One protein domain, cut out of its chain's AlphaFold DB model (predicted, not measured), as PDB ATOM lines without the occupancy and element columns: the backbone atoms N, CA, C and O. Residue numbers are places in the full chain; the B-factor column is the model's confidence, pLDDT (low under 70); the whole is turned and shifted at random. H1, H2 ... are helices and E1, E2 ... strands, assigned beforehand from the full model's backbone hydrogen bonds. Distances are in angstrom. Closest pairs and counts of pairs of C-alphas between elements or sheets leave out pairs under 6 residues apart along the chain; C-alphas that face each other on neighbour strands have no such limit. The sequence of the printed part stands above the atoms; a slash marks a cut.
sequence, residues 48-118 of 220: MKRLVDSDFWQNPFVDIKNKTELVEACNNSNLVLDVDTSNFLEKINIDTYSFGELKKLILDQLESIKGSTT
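This is residues 48 to 118 of the 220 residues of the protein "Phytanoyl-CoA dioxygenase family protein" of Francisella sp. TX07-6608 (UniProt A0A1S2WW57). What does the domain look like? A tiny ribbon of two strands, E1 and E2, is at one end; from it the longer helix H2 stretches along the domain, and the shorter H1 is beside the first part of H2, with long loops making up much of the rest. What are its parts? The 71 printed residues hold two named helices and two named strands, in the order E1, H1, H2, E2, and the sheet, of order E1 - E2, is antiparallel. How regular and how compact is it? The class is mixed, helices and strands, with only 31 residues in named elements, under half of those printed. The whole is compact, with a radius of gyration of the C-alphas of 12.1 A, but elongated in outline, with spans of 41 by 24 by 19 A.

Where are the strands? E1 is residues 48 to 50, 6.9 A from first to last C-alpha, and C-alpha 48 is at (86.421, -32.418, -236.251). E2 is residues 114 to 118, 13.1 A long, and its last C-alpha, 118, is at (78.941, -35.918, -239.373). Where are the helices? H2 is residues 99 to 112, 20.7 A long, with C-alpha 99 at (86.200, -1.783, -235.322). H1 is residues 67 to 75, 12.2 A long.

How do E1 and E2 pair? They are antiparallel neighbours, with 128 degrees between their directions. C-alphas 50 and 114 face each other at 4.3 A. N 49 and O 115, at 2.9 A, and N 115 and O 49, at 2.8 A, are within hydrogen-bond range. How near does H2 come to E1? Their closest C-alphas, those of Arg 50 and Glu 111, are 6.2 A apart. How do the helices stand? H1 and H2 only just touch, with 3 pairs of C-alphas within 8 A, and H2 does so with residues 99 to 103 alone; the closest C-alphas, those of Lys 67 and Phe 99, are 5.0 A apart. Their lines have a shallow tilt of 25 degrees, and they run the same way. What of the helix backbones, and of H1 and E2? In H1 and H2 every O i to N i+4 pair is within hydrogen-bond range. H1 and E2 are apart.

How large is it? The two C-alphas farthest apart, those of Thr 96 and Thr 118, are 40.8 A apart, while those of Met 48 and Thr 118, the first and last printed, are 8.8 A apart. Which links are long? E1 to H1, with 16 residues between them, and H1 to H2, with 23, are long links; H2 to E2, with 1 residue, is a tight link. Is there a cut or low confidence? The printed part has no cut, its mean pLDDT is 91.9, and no printed residue is under 70.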
ATOM      1  N   MET A  48      86.256 -33.781-236.748       89.00
ATOM      2  CA  MET A  48      86.421 -32.418-236.251       89.00
ATOM      3  C   MET A  48      86.827 -31.514-237.413       89.00
ATOM      4  O   MET A  48      87.812 -31.795-238.097       89.00
ATOM      5  N   LYS A  49      86.088 -30.428-237.624       89.44
ATOM      6  CA  LYS A  49      86.374 -29.397-238.630       89.44
ATOM      7  C   LYS A  49      86.471 -28.045-237.924       89.44
ATOM      8  O   LYS A  49      85.883 -27.888-236.854       89.44
ATOM      9  N   ARG A  50      87.218 -27.078-238.467       91.25
ATOM     10  CA  ARG A  50      87.166 -25.715-237.914       91.25
ATOM     11  C   ARG A  50      85.740 -25.197-238.037       91.25
ATOM     12  O   ARG A  50      85.072 -25.482-239.032       91.25
ATOM     13  N   LEU A  51      85.303 -24.439-237.043       87.69
ATOM     14  CA  LEU A  51      83.971 -23.851-237.021       87.69
ATOM     15  C   LEU A  51      83.705 -23.023-238.285       87.69
ATOM     16  O   LEU A  51      82.656 -23.167-238.899       87.69
ATOM     17  N   VAL A  52      84.700 -22.244-238.716       90.12
ATOM     18  CA  VAL A  52      84.623 -21.389-239.911       90.12
ATOM     19  C   VAL A  52      84.496 -22.150-241.229       90.12
ATOM     20  O   VAL A  52      84.055 -21.585-242.222       90.12
ATOM     21  N   ASP A  53      84.869 -23.431-241.250       89.62
ATOM     22  CA  ASP A  53      84.703 -24.270-242.433       89.62
ATOM     23  C   ASP A  53      83.396 -25.091-242.359       89.62
ATOM     24  O   ASP A  53      83.160 -25.932-243.223       89.62
ATOM     25  N   SER A  54      82.580 -24.942-241.310       83.56
ATOM     26  CA  SER A  54      81.321 -25.681-241.133       83.56
ATOM     27  C   SER A  54      80.270 -25.268-242.164       83.56
ATOM     28  O   SER A  54      80.169 -24.095-242.507       83.56
ATOM     29  N   ASP A  55      79.409 -26.202-242.579       76.75
ATOM     30  CA  ASP A  55      78.273 -25.904-243.469       76.75
ATOM     31  C   ASP A  55      77.230 -24.980-242.802       76.75
ATOM     32  O   ASP A  55      76.400 -24.377-243.476       76.75
ATOM     33  N   PHE A  56      77.292 -24.844-241.471       76.12
ATOM     34  CA  PHE A  56      76.467 -23.925-240.680       76.12
ATOM     35  C   PHE A  56      77.128 -22.561-240.440       76.12
ATOM     36  O   PHE A  56      76.520 -21.699-239.806       76.12
ATOM     37  N   TRP A  57      78.366 -22.352-240.898       86.00
ATOM     38  CA  TRP A  57      79.060 -21.087-240.695       86.00
ATOM     39  C   TRP A  57      78.372 -19.963-241.467       86.00
ATOM     40  O   TRP A  57      78.214 -20.015-242.687       86.00
ATOM     41  N   GLN A  58      78.002 -18.914-240.744       86.56
ATOM     42  CA  GLN A  58      77.569 -17.645-241.311       86.56
ATOM     43  C   GLN A  58      78.476 -16.552-240.766       86.56
ATOM     44  O   GLN A  58      78.965 -16.655-239.643       86.56
ATOM     45  N   ASN A  59      78.720 -15.506-241.558       91.25
ATOM     46  CA  ASN A  59      79.522 -14.379-241.098       91.25
ATOM     47  C   ASN A  59      78.808 -13.699-239.907       91.25
ATOM     48  O   ASN A  59      77.764 -13.081-240.122       91.25
ATOM     49  N   PRO A  60      79.369 -13.750-238.683       93.12
ATOM     50  CA  PRO A  60      78.687 -13.265-237.480       93.12
ATOM     51  C   PRO A  60      78.627 -11.735-237.394       93.12
ATOM     52  O   PRO A  60      78.030 -11.172-236.482       93.12
ATOM     53  N   PHE A  61      79.272 -11.028-238.326       95.56
ATOM     54  CA  PHE A  61      79.412  -9.576-238.292       95.56
ATOM     55  C   PHE A  61      78.515  -8.838-239.289       95.56
ATOM     56  O   PHE A  61      78.710  -7.631-239.458       95.56
ATOM     57  N   VAL A  62      77.609  -9.541-239.984       92.00
ATOM     58  CA  VAL A  62      76.766  -8.978-241.059       92.00
ATOM     59  C   VAL A  62      75.877  -7.849-240.537       92.00
ATOM     60  O   VAL A  62      75.854  -6.779-241.139       92.00
ATOM     61  N   ASP A  63      75.236  -8.049-239.385       91.94
ATOM     62  CA  ASP A  63      74.293  -7.080-238.809       91.94
ATOM     63  C   ASP A  63      74.919  -6.138-237.768       91.94
ATOM     64  O   ASP A  63      74.247  -5.248-237.245       91.94
ATOM     65  N   ILE A  64      76.218  -6.290-237.490       96.00
ATOM     66  CA  ILE A  64      76.946  -5.486-236.504       96.00
ATOM     67  C   ILE A  64      77.469  -4.206-237.162       96.00
ATOM     68  O   ILE A  64      78.357  -4.249-238.026       96.00
ATOM     69  N   LYS A  65      76.961  -3.050-236.724       95.81
ATOM     70  CA  LYS A  65      77.175  -1.750-237.385       95.81
ATOM     71  C   LYS A  65      78.339  -0.962-236.811       95.81
ATOM     72  O   LYS A  65      78.928  -0.140-237.510       95.81
ATOM     73  N   ASN A  66      78.660  -1.174-235.541       96.56
ATOM     74  CA  ASN A  66      79.681  -0.400-234.850       96.56
ATOM     75  C   ASN A  66      80.401  -1.215-233.768       96.56
ATOM     76  O   ASN A  66      80.062  -2.360-233.467       96.56
ATOM     77  N   LYS A  67      81.438  -0.594-233.201       96.38
ATOM     78  CA  LYS A  67      82.306  -1.181-232.179       96.38
ATOM     79  C   LYS A  67      81.553  -1.556-230.900       96.38
ATOM     80  O   LYS A  67      81.834  -2.608-230.342       96.38
ATOM     81  N   THR A  68      80.610  -0.728-230.458       96.56
ATOM     82  CA  THR A  68      79.829  -0.980-229.242       96.56
ATOM     83  C   THR A  68      78.958  -2.222-229.402       96.56
ATOM     84  O   THR A  68      79.048  -3.128-228.581       96.56
ATOM     85  N   GLU A  69      78.210  -2.312-230.507       97.38
ATOM     86  CA  GLU A  69      77.382  -3.483-230.830       97.38
ATOM     87  C   GLU A  69      78.213  -4.770-230.919       97.38
ATOM     88  O   GLU A  69      77.779  -5.817-230.450       97.38
ATOM     89  N   LEU A  70      79.426  -4.703-231.480       97.50
ATOM     90  CA  LEU A  70      80.319  -5.862-231.566       97.50
ATOM     91  C   LEU A  70      80.751  -6.368-230.194       97.50
ATOM     92  O   LEU A  70      80.732  -7.569-229.950       97.50
ATOM     93  N   VAL A  71      81.181  -5.452-229.327       96.56
ATOM     94  CA  VAL A  71      81.629  -5.782-227.971       96.56
ATOM     95  C   VAL A  71      80.472  -6.369-227.175       96.56
ATOM     96  O   VAL A  71      80.642  -7.391-226.520       96.56
ATOM     97  N   GLU A  72      79.290  -5.766-227.271       95.94
ATOM     98  CA  GLU A  72      78.090  -6.249-226.594       95.94
ATOM     99  C   GLU A  72      77.675  -7.636-227.100       95.94
ATOM    100  O   GLU A  72      77.455  -8.540-226.297       95.94
ATOM    101  N   ALA A  73      77.647  -7.849-228.418       94.62
ATOM    102  CA  ALA A  73      77.346  -9.155-228.998       94.62
ATOM    103  C   ALA A  73      78.380 -10.222-228.601       94.62
ATOM    104  O   ALA A  73      78.003 -11.356-228.313       94.62
ATOM    105  N   CYS A  74      79.667  -9.864-228.548       95.38
ATOM    106  CA  CYS A  74      80.740 -10.763-228.131       95.38
ATOM    107  C   CYS A  74      80.614 -11.150-226.654       95.38
ATOM    108  O   CYS A  74      80.623 -12.335-226.328       95.38
ATOM    109  N   ASN A  75      80.451 -10.162-225.773       94.19
ATOM    110  CA  ASN A  75      80.359 -10.369-224.327       94.19
ATOM    111  C   ASN A  75      79.109 -11.168-223.935       94.19
ATOM    112  O   ASN A  75      79.142 -11.918-222.965       94.19
ATOM    113  N   ASN A  76      78.028 -11.028-224.705       90.69
ATOM    114  CA  ASN A  76      76.778 -11.753-224.491       90.69
ATOM    115  C   ASN A  76      76.709 -13.097-225.241       90.69
ATOM    116  O   ASN A  76      75.651 -13.717-225.240       90.69
ATOM    117  N   SER A  77      77.788 -13.541-225.900       91.38
ATOM    118  CA  SER A  77      77.826 -14.795-226.676       91.38
ATOM    119  C   SER A  77      76.728 -14.905-227.745       91.38
ATOM    120  O   SER A  77      76.184 -15.974-228.011       91.38
ATOM    121  N   ASN A  78      76.444 -13.771-228.394       90.00
ATOM    122  CA  ASN A  78      75.414 -13.604-229.426       90.00
ATOM    123  C   ASN A  78      75.989 -13.541-230.853       90.00
ATOM    124  O   ASN A  78      75.278 -13.177-231.788       90.00
ATOM    125  N   LEU A  79      77.281 -13.836-231.036       90.94
ATOM    126  CA  LEU A  79      77.933 -13.778-232.349       90.94
ATOM    127  C   LEU A  79      77.755 -15.063-233.155       90.94
ATOM    128  O   LEU A  79      77.421 -15.010-234.333       90.94
ATOM    129  N   VAL A  80      78.006 -16.217-232.537       88.75
ATOM    130  CA  VAL A  80      77.909 -17.524-233.191       88.75
ATOM    131  C   VAL A  80      77.204 -18.487-232.251       88.75
ATOM    132  O   VAL A  80      77.524 -18.547-231.067       88.75
ATOM    133  N   LEU A  81      76.249 -19.239-232.792       81.25
ATOM    134  CA  LEU A  81      75.538 -20.278-232.055       81.25
ATOM    135  C   LEU A  81      76.525 -21.331-231.516       81.25
ATOM    136  O   LEU A  81      77.477 -21.686-232.210       81.25
ATOM    137  N   ASP A  82      76.282 -21.831-230.304       78.44
ATOM    138  CA  ASP A  82      77.101 -22.845-229.611       78.44
ATOM    139  C   ASP A  82      78.550 -22.428-229.325       78.44
ATOM    140  O   ASP A  82      79.420 -23.271-229.087       78.44
ATOM    141  N   VAL A  83      78.839 -21.125-229.350       86.81
ATOM    142  CA  VAL A  83      80.160 -20.598-229.012       86.81
ATOM    143  C   VAL A  83      80.038 -19.581-227.897       86.81
ATOM    144  O   VAL A  83      79.413 -18.533-228.049       86.81
ATOM    145  N   ASP A  84      80.701 -19.865-226.779       88.69
ATOM    146  CA  ASP A  84      80.922 -18.865-225.748       88.69
ATOM    147  C   ASP A  84      82.015 -17.885-226.200       88.69
ATOM    148  O   ASP A  84      83.207 -18.201-226.183       88.69
ATOM    149  N   THR A  85      81.603 -16.691-226.633       93.06
ATOM    150  CA  THR A  85      82.517 -15.607-227.021       93.06
ATOM    151  C   THR A  85      82.754 -14.598-225.898       93.06
ATOM    152  O   THR A  85      83.516 -13.649-226.093       93.06
ATOM    153  N   SER A  86      82.140 -14.786-224.724       92.38
ATOM    154  CA  SER A  86      82.126 -13.795-223.638       92.38
ATOM    155  C   SER A  86      83.522 -13.416-223.137       92.38
ATOM    156  O   SER A  86      83.776 -12.273-222.764       92.38
ATOM    157  N   ASN A  87      84.464 -14.356-223.222       93.62
ATOM    158  CA  ASN A  87      85.831 -14.193-222.731       93.62
ATOM    159  C   ASN A  87      86.824 -13.711-223.806       93.62
ATOM    160  O   ASN A  87      87.999 -13.485-223.511       93.62
ATOM    161  N   PHE A  88      86.392 -13.535-225.061       95.44
ATOM    162  CA  PHE A  88      87.308 -13.260-226.180       95.44
ATOM    163  C   PHE A  88      88.010 -11.906-226.062       95.44
ATOM    164  O   PHE A  88      89.124 -11.742-226.567       95.44
ATOM    165  N   LEU A  89      87.366 -10.935-225.410       95.25
ATOM    166  CA  LEU A  89      87.852  -9.562-225.280       95.25
ATOM    167  C   LEU A  89      88.335  -9.222-223.859       95.25
ATOM    168  O   LEU A  89      88.789  -8.106-223.627       95.25
ATOM    169  N   GLU A  90      88.291 -10.170-222.915       92.31
ATOM    170  CA  GLU A  90      88.567  -9.932-221.486       92.31
ATOM    171  C   GLU A  90      89.983  -9.379-221.229       92.31
ATOM    172  O   GLU A  90      90.212  -8.591-220.314       92.31
ATOM    173  N   LYS A  91      90.955  -9.772-222.062       91.44
ATOM    174  CA  LYS A  91      92.385  -9.480-221.860       91.44
ATOM    175  C   LYS A  91      92.911  -8.295-222.670       91.44
ATOM    176  O   LYS A  91      94.123  -8.078-222.693       91.44
ATOM    177  N   ILE A  92      92.047  -7.551-223.357       92.62
ATOM    178  CA  ILE A  92      92.463  -6.426-224.200       92.62
ATOM    179  C   ILE A  92      91.868  -5.107-223.714       92.62
ATOM    180  O   ILE A  92      90.764  -5.054-223.181       92.62
ATOM    181  N   ASN A  93      92.583  -4.010-223.960       94.69
ATOM    182  CA  ASN A  93      91.986  -2.686-223.858       94.69
ATOM    183  C   ASN A  93      91.207  -2.397-225.146       94.69
ATOM    184  O   ASN A  93      91.799  -2.042-226.161       94.69
ATOM    185  N   ILE A  94      89.886  -2.550-225.102       94.19
ATOM    186  CA  ILE A  94      88.996  -2.378-226.258       94.19
ATOM    187  C   ILE A  94      89.221  -1.026-226.947       94.19
ATOM    188  O   ILE A  94      89.203  -0.965-228.177       94.19
ATOM    189  N   ASP A  95      89.478   0.052-226.202       94.19
ATOM    190  CA  ASP A  95      89.613   1.410-226.741       94.19
ATOM    191  C   ASP A  95      90.801   1.581-227.689       94.19
ATOM    192  O   ASP A  95      90.730   2.405-228.599       94.19
ATOM    193  N   THR A  96      91.843   0.754-227.564       96.06
ATOM    194  CA  THR A  96      93.031   0.829-228.428       96.06
ATOM    195  C   THR A  96      92.843   0.172-229.794       96.06
ATOM    196  O   THR A  96      93.742   0.260-230.622       96.06
ATOM    197  N   TYR A  97      91.710  -0.493-230.033       96.62
ATOM    198  CA  TYR A  97      91.427  -1.207-231.278       96.62
ATOM    199  C   TYR A  97      90.345  -0.498-232.094       96.62
ATOM    200  O   TYR A  97      89.322  -0.037-231.573       96.62
ATOM    201  N   SER A  98      90.532  -0.450-233.406       97.19
ATOM    202  CA  SER A  98      89.487  -0.081-234.353       97.19
ATOM    203  C   SER A  98      88.420  -1.177-234.469       97.19
ATOM    204  O   SER A  98      88.608  -2.328-234.070       97.19
ATOM    205  N   PHE A  99      87.280  -0.830-235.068       97.31
ATOM    206  CA  PHE A  99      86.200  -1.783-235.322       97.31
ATOM    207  C   PHE A  99      86.651  -2.976-236.184       97.31
ATOM    208  O   PHE A  99      86.289  -4.117-235.901       97.31
ATOM    209  N   GLY A 100      87.472  -2.727-237.209       96.94
ATOM    210  CA  GLY A 100      87.999  -3.778-238.083       96.94
ATOM    211  C   GLY A 100      88.991  -4.702-237.376       96.94
ATOM    212  O   GLY A 100      88.938  -5.914-237.568       96.94
ATOM    213  N   GLU A 101      89.855  -4.151-236.519       97.25
ATOM    214  CA  GLU A 101      90.818  -4.951-235.753       97.25
ATOM    215  C   GLU A 101      90.123  -5.857-234.732       97.25
ATOM    216  O   GLU A 101      90.519  -7.009-234.586       97.25
ATOM    217  N   LEU A 102      89.047  -5.388-234.089       97.38
ATOM    218  CA  LEU A 102      88.245  -6.231-233.196       97.38
ATOM    219  C   LEU A 102      87.543  -7.368-233.942       97.38
ATOM    220  O   LEU A 102      87.592  -8.504-233.476       97.38
ATOM    221  N   LYS A 103      86.939  -7.101-235.114       97.12
ATOM    222  CA  LYS A 103      86.351  -8.169-235.946       97.12
ATOM    223  C   LYS A 103      87.391  -9.232-236.283       97.12
ATOM    224  O   LYS A 103      87.101 -10.418-236.179       97.12
ATOM    225  N   LYS A 104      88.601  -8.804-236.654       96.44
ATOM    226  CA  LYS A 104      89.705  -9.714-236.962       96.44
ATOM    227  C   LYS A 104      90.118 -10.541-235.744       96.44
ATOM    228  O   LYS A 104      90.195 -11.753-235.854       96.44
ATOM    229  N   LEU A 105      90.311  -9.911-234.587       96.00
ATOM    230  CA  LEU A 105      90.709 -10.603-233.359       96.00
ATOM    231  C   LEU A 105      89.676 -11.654-232.924       96.00
ATOM    232  O   LEU A 105      90.047 -12.750-232.510       96.00
ATOM    233  N   ILE A 106      88.386 -11.331-233.038       96.62
ATOM    234  CA  ILE A 106      87.299 -12.275-232.764       96.62
ATOM    235  C   ILE A 106      87.311 -13.412-233.791       96.62
ATOM    236  O   ILE A 106      87.222 -14.575-233.408       96.62
ATOM    237  N   LEU A 107      87.447 -13.096-235.083       95.88
ATOM    238  CA  LEU A 107      87.492 -14.104-236.143       95.88
ATOM    239  C   LEU A 107      88.668 -15.071-235.958       95.88
ATOM    240  O   LEU A 107      88.458 -16.275-236.025       95.88
ATOM    241  N   ASP A 108      89.861 -14.566-235.643       95.25
ATOM    242  CA  ASP A 108      91.056 -15.380-235.397       95.25
ATOM    243  C   ASP A 108      90.826 -16.379-234.242       95.25
ATOM    244  O   ASP A 108      91.247 -17.536-234.308       95.25
ATOM    245  N   GLN A 109      90.101 -15.968-233.193       95.38
ATOM    246  CA  GLN A 109      89.703 -16.875-232.111       95.38
ATOM    247  C   GLN A 109      88.670 -17.907-232.579       95.38
ATOM    248  O   GLN A 109      88.836 -19.094-232.290       95.38
ATOM    249  N   LEU A 110      87.657 -17.509-233.357       94.50
ATOM    250  CA  LEU A 110      86.670 -18.432-233.938       94.50
ATOM    251  C   LEU A 110      87.319 -19.469-234.870       94.50
ATOM    252  O   LEU A 110      86.920 -20.633-234.864       94.50
ATOM    253  N   GLU A 111      88.353 -19.094-235.628       94.00
ATOM    254  CA  GLU A 111      89.108 -20.012-236.492       94.00
ATOM    255  C   GLU A 111      89.836 -21.116-235.713       94.00
ATOM    256  O   GLU A 111      90.067 -22.208-236.247       94.00
ATOM    257  N   SER A 112      90.188 -20.854-234.451       92.56
ATOM    258  CA  SER A 112      90.843 -21.833-233.580       92.56
ATOM    259  C   SER A 112      89.880 -22.894-233.032       92.56
ATOM    260  O   SER A 112      90.315 -23.973-232.613       92.56
ATOM    261  N   ILE A 113      88.571 -22.625-233.077       91.50
ATOM    262  CA  ILE A 113      87.535 -23.517-232.563       91.50
ATOM    263  C   ILE A 113      87.257 -24.621-233.578       91.50
ATOM    264  O   ILE A 113      87.080 -24.386-234.777       91.50
ATOM    265  N   LYS A 114      87.183 -25.858-233.085       90.31
ATOM    266  CA  LYS A 114      86.795 -27.023-233.881       90.31
ATOM    267  C   LYS A 114      85.446 -27.549-233.417       90.31
ATOM    268  O   LYS A 114      85.275 -27.848-232.241       90.31
ATOM    269  N   GLY A 115      84.530 -27.714-234.363       83.88
ATOM    270  CA  GLY A 115      83.232 -28.348-234.166       83.88
ATOM    271  C   GLY A 115      83.225 -29.776-234.703       83.88
ATOM    272  O   GLY A 115      83.973 -30.128-235.621       83.88
ATOM    273  N   SER A 116      82.370 -30.613-234.127       82.56
ATOM    274  CA  SER A 116      82.111 -31.954-234.641       82.56
ATOM    275  C   SER A 116      81.130 -31.885-235.809       82.56
ATOM    276  O   SER A 116      80.077 -31.266-235.686       82.56
ATOM    277  N   THR A 117      81.423 -32.562-236.912       81.62
ATOM    278  CA  THR A 117      80.494 -32.711-238.036       81.62
ATOM    279  C   THR A 117      80.378 -34.175-238.436       81.62
ATOM    280  O   THR A 117      81.345 -34.940-238.361       81.62
ATOM    281  N   THR A 118      79.178 -34.584-238.833       83.56
ATOM    282  CA  THR A 118      78.941 -35.918-239.373       83.56
ATOM    283  C   THR A 118      79.556 -36.014-240.766       83.56
ATOM    284  O   THR A 118      79.346 -35.151-241.611       83.56
TER     285      THR A 118